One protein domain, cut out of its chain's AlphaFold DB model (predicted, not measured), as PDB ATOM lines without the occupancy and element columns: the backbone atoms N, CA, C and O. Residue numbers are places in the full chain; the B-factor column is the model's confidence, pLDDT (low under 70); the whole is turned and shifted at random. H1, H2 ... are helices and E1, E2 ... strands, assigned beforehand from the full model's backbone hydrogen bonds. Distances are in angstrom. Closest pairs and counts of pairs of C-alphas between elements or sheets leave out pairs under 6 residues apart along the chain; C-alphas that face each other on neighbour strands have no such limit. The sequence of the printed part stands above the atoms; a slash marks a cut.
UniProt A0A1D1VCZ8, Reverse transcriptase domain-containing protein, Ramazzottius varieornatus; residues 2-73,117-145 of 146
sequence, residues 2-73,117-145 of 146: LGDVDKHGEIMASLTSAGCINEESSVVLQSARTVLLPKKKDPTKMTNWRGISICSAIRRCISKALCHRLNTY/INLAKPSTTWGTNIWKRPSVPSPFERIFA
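AT A GLANCE: This is residues 2 to 73 and 117 to 145 of the 146 residues of the protein "Reverse transcriptase domain-containing protein" of Ramazzottius varieornatus (UniProt A0A1D1VCZ8). A long two-stranded hairpin, E1 and E2, reaches as an arm from a loose head of helices, where H2 and H4 stand at a wide angle and H5 packs on residues 19 to 21 of H2. The arm makes much of the length; residues 3 to 8 stick out from the head, as do residues 117 to 125 of a long tail with no named element. The printed part has 101 residues, with five named helices and two named strands in the order H1 H2 H3 E1 E2 H4 H5; the sheet, E1 - E2, is antiparallel. The class is mixed, helices and strands, and the whole is loose, with a radius of gyration of the C-alphas of 16.8 A and spans of 47 by 38 by 26 A.

HOW THE PARTS SIT: H1, residues 2 to 5, is apart from H2, residues 10 to 21, though a tight link joins them. H2 touches H5, residues 139 to 143, with residues 19 to 21 alone; the closest C-alphas, of Cys 20 and Pro 139, are 5.4 A apart. H2 and H4, residues 57 to 70, only just touch, with 3 pairs of C-alphas within 8 A, through residues 12 to 16 of H2 and 58 to 62 of H4; the closest C-alphas are those of Thr 16 and Ile 62, 6.8 A. Their lines are only just about perpendicular, at 71 degrees. H3, residues 27 to 30, is close to H4 but not clearly touching, the closest C-alphas being those of Leu 29 and Arg 59, 5.9 A. E1, residues 32 to 38, and E2, residues 49 to 55, form a hairpin, antiparallel at 154 degrees between directions, with N 33 and O 54 at 2.9 A and N 52 and O 35 at 2.8 A within hydrogen-bond range. Both strands are apart from H2 and H5. In H2 and H4 every O i to N i+4 pair is within hydrogen-bond range; in H5 it is 0 of 1, with 0 of 2 O i to N i+3 pairs, and H1 and H3 are too short for an O i to N i+4 pair.

IN THESE COORDINATES: H1 begins at C-alpha 2, (-35.384, -41.618, 22.066). H2 is 16.0 A long, E1 19.2 A, E2 18.7 A and H4 19.7 A. E1 ends at C-alpha 38, (-36.268, -18.160, 1.233). H5 ends at C-alpha 143, (-30.097, -21.813, 30.260).

THE WHOLE: The C-alphas of His 8 and Thr 44 are the two farthest apart, 48.1 A. Residues 74 to 116 are not printed, and C-alphas 73 and 117 are 25.3 A apart across this cut. Of the links printed whole, E1 to E2 is short and the others are tight. The mean pLDDT of the printed part is 70.5; 37 residues are under 70, among them residues 119 to 145.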
ATOM      1  N   LEU A   2     -35.376 -42.349  20.775       53.22
ATOM      2  CA  LEU A   2     -35.384 -41.618  22.066       53.22
ATOM      3  C   LEU A   2     -36.305 -42.268  23.122       53.22
ATOM      4  O   LEU A   2     -35.940 -42.345  24.287       53.22
ATOM      5  N   GLY A   3     -37.461 -42.795  22.697       57.94
ATOM      6  CA  GLY A   3     -38.399 -43.505  23.580       57.94
ATOM      7  C   GLY A   3     -37.889 -44.853  24.107       57.94
ATOM      8  O   GLY A   3     -38.430 -45.352  25.086       57.94
ATOM      9  N   ASP A   4     -36.839 -45.404  23.491       63.97
ATOM     10  CA  ASP A   4     -36.197 -46.648  23.937       63.97
ATOM     11  C   ASP A   4     -35.091 -46.369  24.967       63.97
ATOM     12  O   ASP A   4     -34.820 -47.204  25.822       63.97
ATOM     13  N   VAL A   5     -34.463 -45.186  24.896       69.00
ATOM     14  CA  VAL A   5     -33.356 -44.767  25.773       69.00
ATOM     15  C   VAL A   5     -33.861 -44.124  27.064       69.00
ATOM     16  O   VAL A   5     -33.259 -44.322  28.112       69.00
ATOM     17  N   ASP A   6     -34.961 -43.370  27.010       74.12
ATOM     18  CA  ASP A   6     -35.532 -42.692  28.178       74.12
ATOM     19  C   ASP A   6     -37.058 -42.828  28.199       74.12
ATOM     20  O   ASP A   6     -37.810 -41.873  27.993       74.12
ATOM     21  N   LYS A   7     -37.519 -44.066  28.399       73.19
ATOM     22  CA  LYS A   7     -38.938 -44.448  28.341       73.19
ATOM     23  C   LYS A   7     -39.827 -43.634  29.287       73.19
ATOM     24  O   LYS A   7     -40.986 -43.377  28.969       73.19
ATOM     25  N   HIS A   8     -39.282 -43.240  30.435       75.56
ATOM     26  CA  HIS A   8     -39.999 -42.519  31.488       75.56
ATOM     27  C   HIS A   8     -39.628 -41.030  31.571       75.56
ATOM     28  O   HIS A   8     -40.254 -40.291  32.326       75.56
ATOM     29  N   GLY A   9     -38.674 -40.555  30.761       74.06
ATOM     30  CA  GLY A   9     -38.240 -39.155  30.775       74.06
ATOM     31  C   GLY A   9     -37.330 -38.793  31.956       74.06
ATOM     32  O   GLY A   9     -37.107 -37.607  32.208       74.06
ATOM     33  N   GLU A  10     -36.841 -39.781  32.705       79.62
ATOM     34  CA  GLU A  10     -36.052 -39.596  33.927       79.62
ATOM     35  C   GLU A  10     -34.659 -39.050  33.617       79.62
ATOM     36  O   GLU A  10     -34.184 -38.133  34.291       79.62
ATOM     37  N   ILE A  11     -34.026 -39.548  32.550       79.88
ATOM     38  CA  ILE A  11     -32.703 -39.079  32.116       79.88
ATOM     39  C   ILE A  11     -32.807 -37.618  31.669       79.88
ATOM     40  O   ILE A  11     -31.992 -36.778  32.057       79.88
ATOM     41  N   MET A  12     -33.844 -37.285  30.903       77.56
ATOM     42  CA  MET A  12     -34.112 -35.926  30.438       77.56
ATOM     43  C   MET A  12     -34.456 -34.976  31.590       77.56
ATOM     44  O   MET A  12     -34.004 -33.826  31.589       77.56
ATOM     45  N   ALA A  13     -35.223 -35.436  32.580       78.50
ATOM     46  CA  ALA A  13     -35.547 -34.658  33.771       78.50
ATOM     47  C   ALA A  13     -34.296 -34.394  34.617       78.50
ATOM     48  O   ALA A  13     -34.065 -33.252  35.019       78.50
ATOM     49  N   SER A  14     -33.458 -35.412  34.821       77.81
ATOM     50  CA  SER A  14     -32.191 -35.300  35.544       77.81
ATOM     51  C   SER A  14     -31.229 -34.337  34.849       77.81
ATOM     52  O   SER A  14     -30.761 -33.389  35.471       77.81
ATOM     53  N   LEU A  15     -31.028 -34.483  33.534       77.19
ATOM     54  CA  LEU A  15     -30.175 -33.593  32.740       77.19
ATOM     55  C   LEU A  15     -30.658 -32.137  32.784       77.19
ATOM     56  O   LEU A  15     -29.856 -31.218  32.927       77.19
ATOM     57  N   THR A  16     -31.974 -31.927  32.683       75.56
ATOM     58  CA  THR A  16     -32.564 -30.586  32.793       75.56
ATOM     59  C   THR A  16     -32.355 -30.017  34.192       75.56
ATOM     60  O   THR A  16     -31.959 -28.867  34.326       75.56
ATOM     61  N   SER A  17     -32.583 -30.819  35.235       78.75
ATOM     62  CA  SER A  17     -32.450 -30.391  36.631       78.75
ATOM     63  C   SER A  17     -30.998 -30.071  36.977       78.75
ATOM     64  O   SER A  17     -30.736 -29.026  37.557       78.75
ATOM     65  N   ALA A  18     -30.053 -30.906  36.544       76.38
ATOM     66  CA  ALA A  18     -28.623 -30.666  36.691       76.38
ATOM     67  C   ALA A  18     -28.186 -29.390  35.958       76.38
ATOM     68  O   ALA A  18     -27.458 -28.587  36.531       76.38
ATOM     69  N   GLY A  19     -28.675 -29.158  34.734       72.62
ATOM     70  CA  GLY A  19     -28.393 -27.920  34.000       72.62
ATOM     71  C   GLY A  19     -29.009 -26.672  34.642       72.62
ATOM     72  O   GLY A  19     -28.414 -25.602  34.591       72.62
ATOM     73  N   CYS A  20     -30.173 -26.802  35.287       69.75
ATOM     74  CA  CYS A  20     -30.768 -25.721  36.073       69.75
ATOM     75  C   CYS A  20     -29.997 -25.439  37.368       69.75
ATOM     76  O   CYS A  20     -29.834 -24.282  37.727       69.75
ATOM     77  N   ILE A  21     -29.564 -26.480  38.083       74.25
ATOM     78  CA  ILE A  21     -28.905 -26.352  39.392       74.25
ATOM     79  C   ILE A  21     -27.475 -25.839  39.237       74.25
ATOM     80  O   ILE A  21     -27.057 -24.961  39.983       74.25
ATOM     81  N   ASN A  22     -26.737 -26.377  38.268       71.75
ATOM     82  CA  ASN A  22     -25.335 -26.030  38.058       71.75
ATOM     83  C   ASN A  22     -25.161 -24.770  37.200       71.75
ATOM     84  O   ASN A  22     -24.033 -24.371  36.946       71.75
ATOM     85  N   GLU A  23     -26.257 -24.187  36.697       65.25
ATOM     86  CA  GLU A  23     -26.273 -23.091  35.713       65.25
ATOM     87  C   GLU A  23     -25.450 -23.357  34.434       65.25
ATOM     88  O   GLU A  23     -25.246 -22.464  33.612       65.25
ATOM     89  N   GLU A  24     -25.016 -24.599  34.220       63.88
ATOM     90  CA  GLU A  24     -24.193 -25.020  33.097       63.88
ATOM     91  C   GLU A  24     -24.982 -25.970  32.202       63.88
ATOM     92  O   GLU A  24     -25.447 -27.035  32.615       63.88
ATOM     93  N   SER A  25     -25.110 -25.607  30.926       66.56
ATOM     94  CA  SER A  25     -25.590 -26.529  29.902       66.56
ATOM     95  C   SER A  25     -24.407 -27.115  29.139       66.56
ATOM     96  O   SER A  25     -23.448 -26.416  28.824       66.56
ATOM     97  N   SER A  26     -24.473 -28.407  28.810       68.81
ATOM     98  CA  SER A  26     -23.447 -29.047  27.980       68.81
ATOM     99  C   SER A  26     -23.273 -28.293  26.655       68.81
ATOM    100  O   SER A  26     -24.260 -27.986  25.981       68.81
ATOM    101  N   VAL A  27     -22.022 -28.081  26.235       71.25
ATOM    102  CA  VAL A  27     -21.649 -27.453  24.950       71.25
ATOM    103  C   VAL A  27     -22.390 -28.092  23.765       71.25
ATOM    104  O   VAL A  27     -22.809 -27.416  22.824       71.25
ATOM    105  N   VAL A  28     -22.641 -29.401  23.833       70.50
ATOM    106  CA  VAL A  28     -23.365 -30.146  22.794       70.50
ATOM    107  C   VAL A  28     -24.824 -29.687  22.677       70.50
ATOM    108  O   VAL A  28     -25.367 -29.625  21.573       70.50
ATOM    109  N   LEU A  29     -25.468 -29.317  23.787       74.25
ATOM    110  CA  LEU A  29     -26.834 -28.781  23.790       74.25
ATOM    111  C   LEU A  29     -26.887 -27.330  23.299       74.25
ATOM    112  O   LEU A  29     -27.898 -26.916  22.728       74.25
ATOM    113  N   GLN A  30     -25.810 -26.568  23.476       76.19
ATOM    114  CA  GLN A  30     -25.725 -25.178  23.023       76.19
ATOM    115  C   GLN A  30     -25.603 -25.077  21.495       76.19
ATOM    116  O   GLN A  30     -26.095 -24.119  20.901       76.19
ATOM    117  N   SER A  31     -25.048 -26.103  20.843       79.81
ATOM    118  CA  SER A  31     -24.905 -26.143  19.387       79.81
ATOM    119  C   SER A  31     -26.252 -26.176  18.633       79.81
ATOM    120  O   SER A  31     -27.203 -26.873  19.008       79.81
ATOM    121  N   ALA A  32     -26.328 -25.425  17.531       86.38
ATOM    122  CA  ALA A  32     -27.464 -25.423  16.613       86.38
ATOM    123  C   ALA A  32     -26.989 -25.281  15.164       86.38
ATOM    124  O   ALA A  32     -26.029 -24.569  14.873       86.38
ATOM    125  N   ARG A  33     -27.686 -25.942  14.236       88.81
ATOM    126  CA  ARG A  33     -27.437 -25.809  12.797       88.81
ATOM    127  C   ARG A  33     -28.381 -24.770  12.210       88.81
ATOM    128  O   ARG A  33     -29.589 -24.992  12.193       88.81
ATOM    129  N   THR A  34     -27.844 -23.684  11.667       89.12
ATOM    130  CA  THR A  34     -28.651 -22.669  10.979       89.12
ATOM    131  C   THR A  34     -28.878 -23.054   9.520       89.12
ATOM    132  O   THR A  34     -27.931 -23.321   8.782       89.12
ATOM    133  N   VAL A  35     -30.140 -23.075   9.098       89.19
ATOM    134  CA  VAL A  35     -30.561 -23.276   7.706       89.19
ATOM    135  C   VAL A  35     -31.251 -22.009   7.216       89.19
ATOM    136  O   VAL A  35     -32.072 -21.435   7.931       89.19
ATOM    137  N   LEU A  36     -30.925 -21.561   6.004       87.00
ATOM    138  CA  LEU A  36     -31.548 -20.392   5.387       87.00
ATOM    139  C   LEU A  36     -32.736 -20.834   4.530       87.00
ATOM    140  O   LEU A  36     -32.571 -21.609   3.591       87.00
ATOM    141  N   LEU A  37     -33.927 -20.325   4.842       87.88
ATOM    142  CA  LEU A  37     -35.131 -20.531   4.041       87.88
ATOM    143  C   LEU A  37     -35.505 -19.253   3.283       87.88
ATOM    144  O   LEU A  37     -35.520 -18.176   3.885       87.88
ATOM    145  N   PRO A  38     -35.853 -19.333   1.991       87.38
ATOM    146  CA  PRO A  38     -36.268 -18.160   1.233       87.38
ATOM    147  C   PRO A  38     -37.636 -17.652   1.724       87.38
ATOM    148  O   PRO A  38     -38.613 -18.396   1.778       87.38
ATOM    149  N   LYS A  39     -37.713 -16.366   2.084       80.50
ATOM    150  CA  LYS A  39     -38.947 -15.642   2.460       80.50
ATOM    151  C   LYS A  39     -39.621 -14.998   1.247       80.50
ATOM    152  O   LYS A  39     -40.839 -14.848   1.231       80.50
ATOM    153  N   LYS A  40     -38.832 -14.552   0.265       76.38
ATOM    154  CA  LYS A  40     -39.280 -13.867  -0.959       76.38
ATOM    155  C   LYS A  40     -38.520 -14.413  -2.171       76.38
ATOM    156  O   LYS A  40     -37.447 -14.982  -2.008       76.38
ATOM    157  N   LYS A  41     -39.074 -14.224  -3.375       67.38
ATOM    158  CA  LYS A  41     -38.533 -14.782  -4.630       67.38
ATOM    159  C   LYS A  41     -37.179 -14.208  -5.067       67.38
ATOM    160  O   LYS A  41     -36.551 -14.822  -5.913       67.38
ATOM    161  N   ASP A  42     -36.742 -13.068  -4.529       74.38
ATOM    162  CA  ASP A  42     -35.452 -12.453  -4.870       74.38
ATOM    163  C   ASP A  42     -34.344 -12.945  -3.910       74.38
ATOM    164  O   ASP A  42     -34.292 -12.489  -2.760       74.38
ATOM    165  N   PRO A  43     -33.466 -13.871  -4.339       70.69
ATOM    166  CA  PRO A  43     -32.452 -14.474  -3.477       70.69
ATOM    167  C   PRO A  43     -31.255 -13.550  -3.213       70.69
ATOM    168  O   PRO A  43     -30.423 -13.877  -2.367       70.69
ATOM    169  N   THR A  44     -31.156 -12.406  -3.905       78.81
ATOM    170  CA  THR A  44     -29.964 -11.537  -3.886       78.81
ATOM    171  C   THR A  44     -29.795 -10.750  -2.586       78.81
ATOM    172  O   THR A  44     -28.690 -10.328  -2.252       78.81
ATOM    173  N   LYS A  45     -30.872 -10.569  -1.809       78.06
ATOM    174  CA  LYS A  45     -30.848  -9.820  -0.544       78.06
ATOM    175  C   LYS A  45     -30.888 -10.768   0.649       78.06
ATOM    176  O   LYS A  45     -31.851 -11.510   0.818       78.06
ATOM    177  N   MET A  46     -29.905 -10.669   1.548       76.38
ATOM    178  CA  MET A  46     -29.851 -11.463   2.790       76.38
ATOM    179  C   MET A  46     -31.113 -11.295   3.662       76.38
ATOM    180  O   MET A  46     -31.557 -12.235   4.311       76.38
ATOM    181  N   THR A  47     -31.758 -10.125   3.626       78.06
ATOM    182  CA  THR A  47     -33.023  -9.848   4.339       78.06
ATOM    183  C   THR A  47     -34.221 -10.654   3.823       78.06
ATOM    184  O   THR A  47     -35.247 -10.741   4.503       78.06
ATOM    185  N   ASN A  48     -34.106 -11.261   2.638       82.69
ATOM    186  CA  ASN A  48     -35.116 -12.151   2.072       82.69
ATOM    187  C   ASN A  48     -34.945 -13.605   2.523       82.69
ATOM    188  O   ASN A  48     -35.757 -14.441   2.135       82.69
ATOM    189  N   TRP A  49     -33.950 -13.910   3.352       82.25
ATOM    190  CA  TRP A  49     -33.756 -15.231   3.937       82.25
ATOM    191  C   TRP A  49     -34.203 -15.234   5.399       82.25
ATOM    192  O   TRP A  49     -33.933 -14.306   6.160       82.25
ATOM    193  N   ARG A  50     -34.901 -16.290   5.814       83.12
ATOM    194  CA  ARG A  50     -35.157 -16.596   7.223       83.12
ATOM    195  C   ARG A  50     -34.136 -17.620   7.686       83.12
ATOM    196  O   ARG A  50     -34.167 -18.761   7.234       83.12
ATOM    197  N   GLY A  51     -33.254 -17.216   8.594       86.12
ATOM    198  CA  GLY A  51     -32.408 -18.156   9.318       86.12
ATOM    199  C   GLY A  51     -33.240 -18.938  10.331       86.12
ATOM    200  O   GLY A  51     -33.882 -18.342  11.192       86.12
ATOM    201  N   ILE A  52     -33.240 -20.263  10.218       87.44
ATOM    202  CA  ILE A  52     -33.825 -21.170  11.205       87.44
ATOM    203  C   ILE A  52     -32.694 -21.951  11.859       87.44
ATOM    204  O   ILE A  52     -32.039 -22.762  11.206       87.44
ATOM    205  N   SER A  53     -32.492 -21.726  13.153       87.81
ATOM    206  CA  SER A  53     -31.544 -22.487  13.966       87.81
ATOM    207  C   SER A  53     -32.204 -23.764  14.477       87.81
ATOM    208  O   SER A  53     -33.154 -23.726  15.259       87.81
ATOM    209  N   ILE A  54     -31.710 -24.914  14.023       87.44
ATOM    210  CA  ILE A  54     -32.197 -26.233  14.418       87.44
ATOM    211  C   ILE A  54     -31.295 -26.773  15.528       87.44
ATOM    212  O   ILE A  54     -30.153 -27.165  15.282       87.44
ATOM    213  N   CYS A  55     -31.819 -26.800  16.753       87.69
ATOM    214  CA  CYS A  55     -31.141 -27.378  17.912       87.69
ATOM    215  C   CYS A  55     -31.231 -28.914  17.931       87.69
ATOM    216  O   CYS A  55     -32.092 -29.521  17.275       87.69
ATOM    217  N   SER A  56     -30.392 -29.543  18.760       86.75
ATOM    218  CA  SER A  56     -30.441 -30.988  19.012       86.75
ATOM    219  C   SER A  56     -31.845 -31.457  19.435       86.75
ATOM    220  O   SER A  56     -32.634 -30.706  20.019       86.75
ATOM    221  N   ALA A  57     -32.193 -32.711  19.122       85.75
ATOM    222  CA  ALA A  57     -33.488 -33.285  19.501       85.75
ATOM    223  C   ALA A  57     -33.704 -33.243  21.024       85.75
ATOM    224  O   ALA A  57     -34.783 -32.871  21.475       85.75
ATOM    225  N   ILE A  58     -32.643 -33.515  21.790       82.62
ATOM    226  CA  ILE A  58     -32.619 -33.424  23.253       82.62
ATOM    227  C   ILE A  58     -32.993 -32.006  23.703       82.62
ATOM    228  O   ILE A  58     -33.962 -31.844  24.443       82.62
ATOM    229  N   ARG A  59     -32.325 -30.959  23.188       82.94
ATOM    230  CA  ARG A  59     -32.656 -29.566  23.540       82.94
ATOM    231  C   ARG A  59     -34.104 -29.220  23.200       82.94
ATOM    232  O   ARG A  59     -34.778 -28.608  24.017       82.94
ATOM    233  N   ARG A  60     -34.619 -29.656  22.046       85.81
ATOM    234  CA  ARG A  60     -36.025 -29.420  21.667       85.81
ATOM    235  C   ARG A  60     -37.015 -30.116  22.608       85.81
ATOM    236  O   ARG A  60     -38.040 -29.521  22.937       85.81
ATOM    237  N   CYS A  61     -36.713 -31.329  23.067       85.00
ATOM    238  CA  CYS A  61     -37.520 -32.033  24.067       85.00
ATOM    239  C   CYS A  61     -37.527 -31.293  25.411       85.00
ATOM    240  O   CYS A  61     -38.605 -31.059  25.958       85.00
ATOM    241  N   ILE A  62     -36.357 -30.852  25.888       81.94
ATOM    242  CA  ILE A  62     -36.239 -30.036  27.107       81.94
ATOM    243  C   ILE A  62     -37.042 -28.741  26.951       81.94
ATOM    244  O   ILE A  62     -37.902 -28.449  27.775       81.94
ATOM    245  N   SER A  63     -36.845 -27.992  25.860       84.25
ATOM    246  CA  SER A  63     -37.577 -26.743  25.605       84.25
ATOM    247  C   SER A  63     -39.091 -26.954  25.547       84.25
ATOM    248  O   SER A  63     -39.838 -26.122  26.053       84.25
ATOM    249  N   LYS A  64     -39.564 -28.073  24.983       85.50
ATOM    250  CA  LYS A  64     -40.991 -28.418  24.966       85.50
ATOM    251  C   LYS A  64     -41.529 -28.687  26.375       85.50
ATOM    252  O   LYS A  64     -42.593 -28.173  26.714       85.50
ATOM    253  N   ALA A  65     -40.807 -29.461  27.184       83.75
ATOM    254  CA  ALA A  65     -41.187 -29.743  28.568       83.75
ATOM    255  C   ALA A  65     -41.200 -28.463  29.419       83.75
ATOM    256  O   ALA A  65     -42.157 -28.204  30.149       83.75
ATOM    257  N   LEU A  66     -40.181 -27.615  29.260       81.44
ATOM    258  CA  LEU A  66     -40.099 -26.323  29.934       81.44
ATOM    259  C   LEU A  66     -41.216 -25.378  29.498       81.44
ATOM    260  O   LEU A  66     -41.874 -24.807  30.355       81.44
ATOM    261  N   CYS A  67     -41.503 -25.267  28.202       84.62
ATOM    262  CA  CYS A  67     -42.627 -24.473  27.702       84.62
ATOM    263  C   CYS A  67     -43.964 -24.949  28.290       84.62
ATOM    264  O   CYS A  67     -44.788 -24.130  28.689       84.62
ATOM    265  N   HIS A  68     -44.173 -26.265  28.401       84.31
ATOM    266  CA  HIS A  68     -45.383 -26.804  29.019       84.31
ATOM    267  C   HIS A  68     -45.533 -26.373  30.482       84.31
ATOM    268  O   HIS A  68     -46.627 -25.974  30.872       84.31
ATOM    269  N   ARG A  69     -44.439 -26.388  31.252       82.94
ATOM    270  CA  ARG A  69     -44.421 -25.900  32.637       82.94
ATOM    271  C   ARG A  69     -44.577 -24.383  32.712       82.94
ATOM    272  O   ARG A  69     -45.368 -23.901  33.498       82.94
ATOM    273  N   LEU A  70     -43.877 -23.615  31.882       82.25
ATOM    274  CA  LEU A  70     -43.975 -22.151  31.881       82.25
ATOM    275  C   LEU A  70     -45.390 -21.671  31.543       82.25
ATOM    276  O   LEU A  70     -45.858 -20.709  32.140       82.25
ATOM    277  N   ASN A  71     -46.105 -22.377  30.666       82.69
ATOM    278  CA  ASN A  71     -47.498 -22.058  30.351       82.69
ATOM    279  C   ASN A  71     -48.441 -22.123  31.566       82.69
ATOM    280  O   ASN A  71     -49.526 -21.564  31.483       82.69
ATOM    281  N   THR A  72     -48.068 -22.774  32.678       82.88
ATOM    282  CA  THR A  72     -48.878 -22.747  33.911       82.88
ATOM    283  C   THR A  72     -48.611 -21.519  34.781       82.88
ATOM    284  O   THR A  72     -49.375 -21.263  35.703       82.88
ATOM    285  N   TYR A  73     -47.529 -20.777  34.522       81.88
ATOM    286  CA  TYR A  73     -47.122 -19.591  35.293       81.88
ATOM    287  C   TYR A  73     -47.253 -18.284  34.507       81.88
ATOM    288  O   TYR A  73     -47.239 -17.202  35.094       81.88
ATOM    289  N   ILE A 117     -43.565  -5.708  14.125       82.12
ATOM    290  CA  ILE A 117     -42.347  -5.478  14.897       82.12
ATOM    291  C   ILE A 117     -41.206  -6.169  14.160       82.12
ATOM    292  O   ILE A 117     -41.109  -7.396  14.126       82.12
ATOM    293  N   ASN A 118     -40.292  -5.379  13.599       73.44
ATOM    294  CA  ASN A 118     -39.041  -5.925  13.093       73.44
ATOM    295  C   ASN A 118     -38.222  -6.456  14.271       73.44
ATOM    296  O   ASN A 118     -37.898  -5.703  15.189       73.44
ATOM    297  N   LEU A 119     -37.862  -7.742  14.231       60.56
ATOM    298  CA  LEU A 119     -36.922  -8.319  15.184       60.56
ATOM    299  C   LEU A 119     -35.616  -7.520  15.090       60.56
ATOM    300  O   LEU A 119     -34.905  -7.591  14.083       60.56
ATOM    301  N   ALA A 120     -35.344  -6.707  16.109       45.88
ATOM    302  CA  ALA A 120     -34.109  -5.954  16.196       45.88
ATOM    303  C   ALA A 120     -32.937  -6.940  16.138       45.88
ATOM    304  O   ALA A 120     -32.977  -8.017  16.742       45.88
ATOM    305  N   LYS A 121     -31.880  -6.566  15.405       41.53
ATOM    306  CA  LYS A 121     -30.562  -7.206  15.528       41.53
ATOM    307  C   LYS A 121     -30.253  -7.367  17.022       41.53
ATOM    308  O   LYS A 121     -30.672  -6.498  17.783       41.53
ATOM    309  N   PRO A 122     -29.541  -8.419  17.459       41.75
ATOM    310  CA  PRO A 122     -29.213  -8.602  18.866       41.75
ATOM    311  C   PRO A 122     -28.251  -7.492  19.322       41.75
ATOM    312  O   PRO A 122     -27.046  -7.682  19.408       41.75
ATOM    313  N   SER A 123     -28.774  -6.301  19.591       39.88
ATOM    314  CA  SER A 123     -28.106  -5.254  20.337       39.88
ATOM    315  C   SER A 123     -28.382  -5.552  21.799       39.88
ATOM    316  O   SER A 123     -29.415  -5.150  22.312       39.88
ATOM    317  N   THR A 124     -27.510  -6.344  22.426       41.12
ATOM    318  CA  THR A 124     -27.148  -6.268  23.859       41.12
ATOM    319  C   THR A 124     -28.245  -6.276  24.948       41.12
ATOM    320  O   THR A 124     -27.909  -6.209  26.124       41.12
ATOM    321  N   THR A 125     -29.537  -6.426  24.637       41.56
ATOM    322  CA  THR A 125     -30.655  -6.370  25.609       41.56
ATOM    323  C   THR A 125     -31.271  -7.739  25.919       41.56
ATOM    324  O   THR A 125     -32.323  -7.820  26.547       41.56
ATOM    325  N   TRP A 126     -30.635  -8.840  25.504       41.44
ATOM    326  CA  TRP A 126     -31.103 -10.197  25.824       41.44
ATOM    327  C   TRP A 126     -30.991 -10.536  27.321       41.44
ATOM    328  O   TRP A 126     -31.638 -11.470  27.785       41.44
ATOM    329  N   GLY A 127     -30.228  -9.749  28.088       42.12
ATOM    330  CA  GLY A 127     -29.936 -10.020  29.494       42.12
ATOM    331  C   GLY A 127     -30.793  -9.305  30.542       42.12
ATOM    332  O   GLY A 127     -30.491  -9.477  31.717       42.12
ATOM    333  N   THR A 128     -31.793  -8.471  30.208       44.06
ATOM    334  CA  THR A 128     -32.317  -7.550  31.245       44.06
ATOM    335  C   THR A 128     -33.814  -7.447  31.504       44.06
ATOM    336  O   THR A 128     -34.112  -7.079  32.633       44.06
ATOM    337  N   ASN A 129     -34.760  -7.771  30.610       43.94
ATOM    338  CA  ASN A 129     -36.157  -7.334  30.864       43.94
ATOM    339  C   ASN A 129     -37.279  -8.386  30.767       43.94
ATOM    340  O   ASN A 129     -38.310  -8.194  31.405       43.94
ATOM    341  N   ILE A 130     -37.133  -9.488  30.021       50.69
ATOM    342  CA  ILE A 130     -38.204 -10.512  29.947       50.69
ATOM    343  C   ILE A 130     -38.182 -11.450  31.153       50.69
ATOM    344  O   ILE A 130     -39.238 -11.821  31.665       50.69
ATOM    345  N   TRP A 131     -36.986 -11.802  31.612       46.69
ATOM    346  CA  TRP A 131     -36.803 -12.786  32.668       46.69
ATOM    347  C   TRP A 131     -36.883 -12.200  34.085       46.69
ATOM    348  O   TRP A 131     -37.324 -12.888  34.996       46.69
ATOM    349  N   LYS A 132     -36.662 -10.886  34.247       48.56
ATOM    350  CA  LYS A 132     -36.805 -10.165  35.528       48.56
ATOM    351  C   LYS A 132     -38.250 -10.016  36.031       48.56
ATOM    352  O   LYS A 132     -38.512  -9.217  36.931       48.56
ATOM    353  N   ARG A 133     -39.216 -10.731  35.447       53.44
ATOM    354  CA  ARG A 133     -40.580 -10.762  35.982       53.44
ATOM    355  C   ARG A 133     -40.568 -11.574  37.281       53.44
ATOM    356  O   ARG A 133     -40.040 -12.681  37.268       53.44
ATOM    357  N   PRO A 134     -41.209 -11.100  38.366       52.72
ATOM    358  CA  PRO A 134     -41.259 -11.823  39.644       52.72
ATOM    359  C   PRO A 134     -41.775 -13.268  39.537       52.72
ATOM    360  O   PRO A 134     -41.520 -14.084  40.414       52.72
ATOM    361  N   SER A 135     -42.514 -13.584  38.470       55.12
ATOM    362  CA  SER A 135     -43.112 -14.892  38.215       55.12
ATOM    363  C   SER A 135     -42.193 -15.906  37.524       55.12
ATOM    364  O   SER A 135     -42.609 -17.052  37.356       55.12
ATOM    365  N   VAL A 136     -40.973 -15.535  37.110       54.69
ATOM    366  CA  VAL A 136     -40.060 -16.455  36.414       54.69
ATOM    367  C   VAL A 136     -38.874 -16.832  37.314       54.69
ATOM    368  O   VAL A 136     -38.143 -15.949  37.753       54.69
ATOM    369  N   PRO A 137     -38.652 -18.129  37.614       55.78
ATOM    370  CA  PRO A 137     -37.545 -18.548  38.474       55.78
ATOM    371  C   PRO A 137     -36.165 -18.249  37.860       55.78
ATOM    372  O   PRO A 137     -35.930 -18.546  36.685       55.78
ATOM    373  N   SER A 138     -35.231 -17.745  38.675       55.12
ATOM    374  CA  SER A 138     -33.881 -17.309  38.264       55.12
ATOM    375  C   SER A 138     -33.013 -18.328  37.495       55.12
ATOM    376  O   SER A 138     -32.239 -17.891  36.643       55.12
ATOM    377  N   PRO A 139     -33.126 -19.663  37.672       56.06
ATOM    378  CA  PRO A 139     -32.297 -20.606  36.910       56.06
ATOM    379  C   PRO A 139     -32.609 -20.630  35.406       56.06
ATOM    380  O   PRO A 139     -31.775 -21.027  34.594       56.06
ATOM    381  N   PHE A 140     -33.811 -20.203  35.002       53.66
ATOM    382  CA  PHE A 140     -34.224 -20.243  33.598       53.66
ATOM    383  C   PHE A 140     -33.585 -19.144  32.747       53.66
ATOM    384  O   PHE A 140     -33.465 -19.327  31.537       53.66
ATOM    385  N   GLU A 141     -33.133 -18.039  33.351       51.16
ATOM    386  CA  GLU A 141     -32.558 -16.914  32.602       51.16
ATOM    387  C   GLU A 141     -31.279 -17.321  31.855       51.16
ATOM    388  O   GLU A 141     -31.068 -16.918  30.713       51.16
ATOM    389  N   ARG A 142     -30.436 -18.159  32.472       50.62
ATOM    390  CA  ARG A 142     -29.093 -18.496  31.965       50.62
ATOM    391  C   ARG A 142     -29.069 -19.679  31.001       50.62
ATOM    392  O   ARG A 142     -28.280 -19.680  30.063       50.62
ATOM    393  N   ILE A 143     -29.988 -20.637  31.149       51.34
ATOM    394  CA  ILE A 143     -30.097 -21.813  30.260       51.34
ATOM    395  C   ILE A 143     -30.442 -21.410  28.819       51.34
ATOM    396  O   ILE A 143     -30.065 -22.096  27.868       51.34
ATOM    397  N   PHE A 144     -31.171 -20.305  28.648       47.53
ATOM    398  CA  PHE A 144     -31.621 -19.821  27.341       47.53
ATOM    399  C   PHE A 144     -30.851 -18.601  26.820       47.53
ATOM    400  O   PHE A 144     -31.056 -18.235  25.664       47.53
ATOM    401  N   ALA A 145     -29.991 -17.982  27.635       42.44
ATOM    402  CA  ALA A 145     -29.184 -16.818  27.251       42.44
ATOM    403  C   ALA A 145     -27.831 -17.172  26.598       42.44
ATOM    404  O   ALA A 145     -27.088 -16.258  26.240       42.44
TER     405      ALA A 145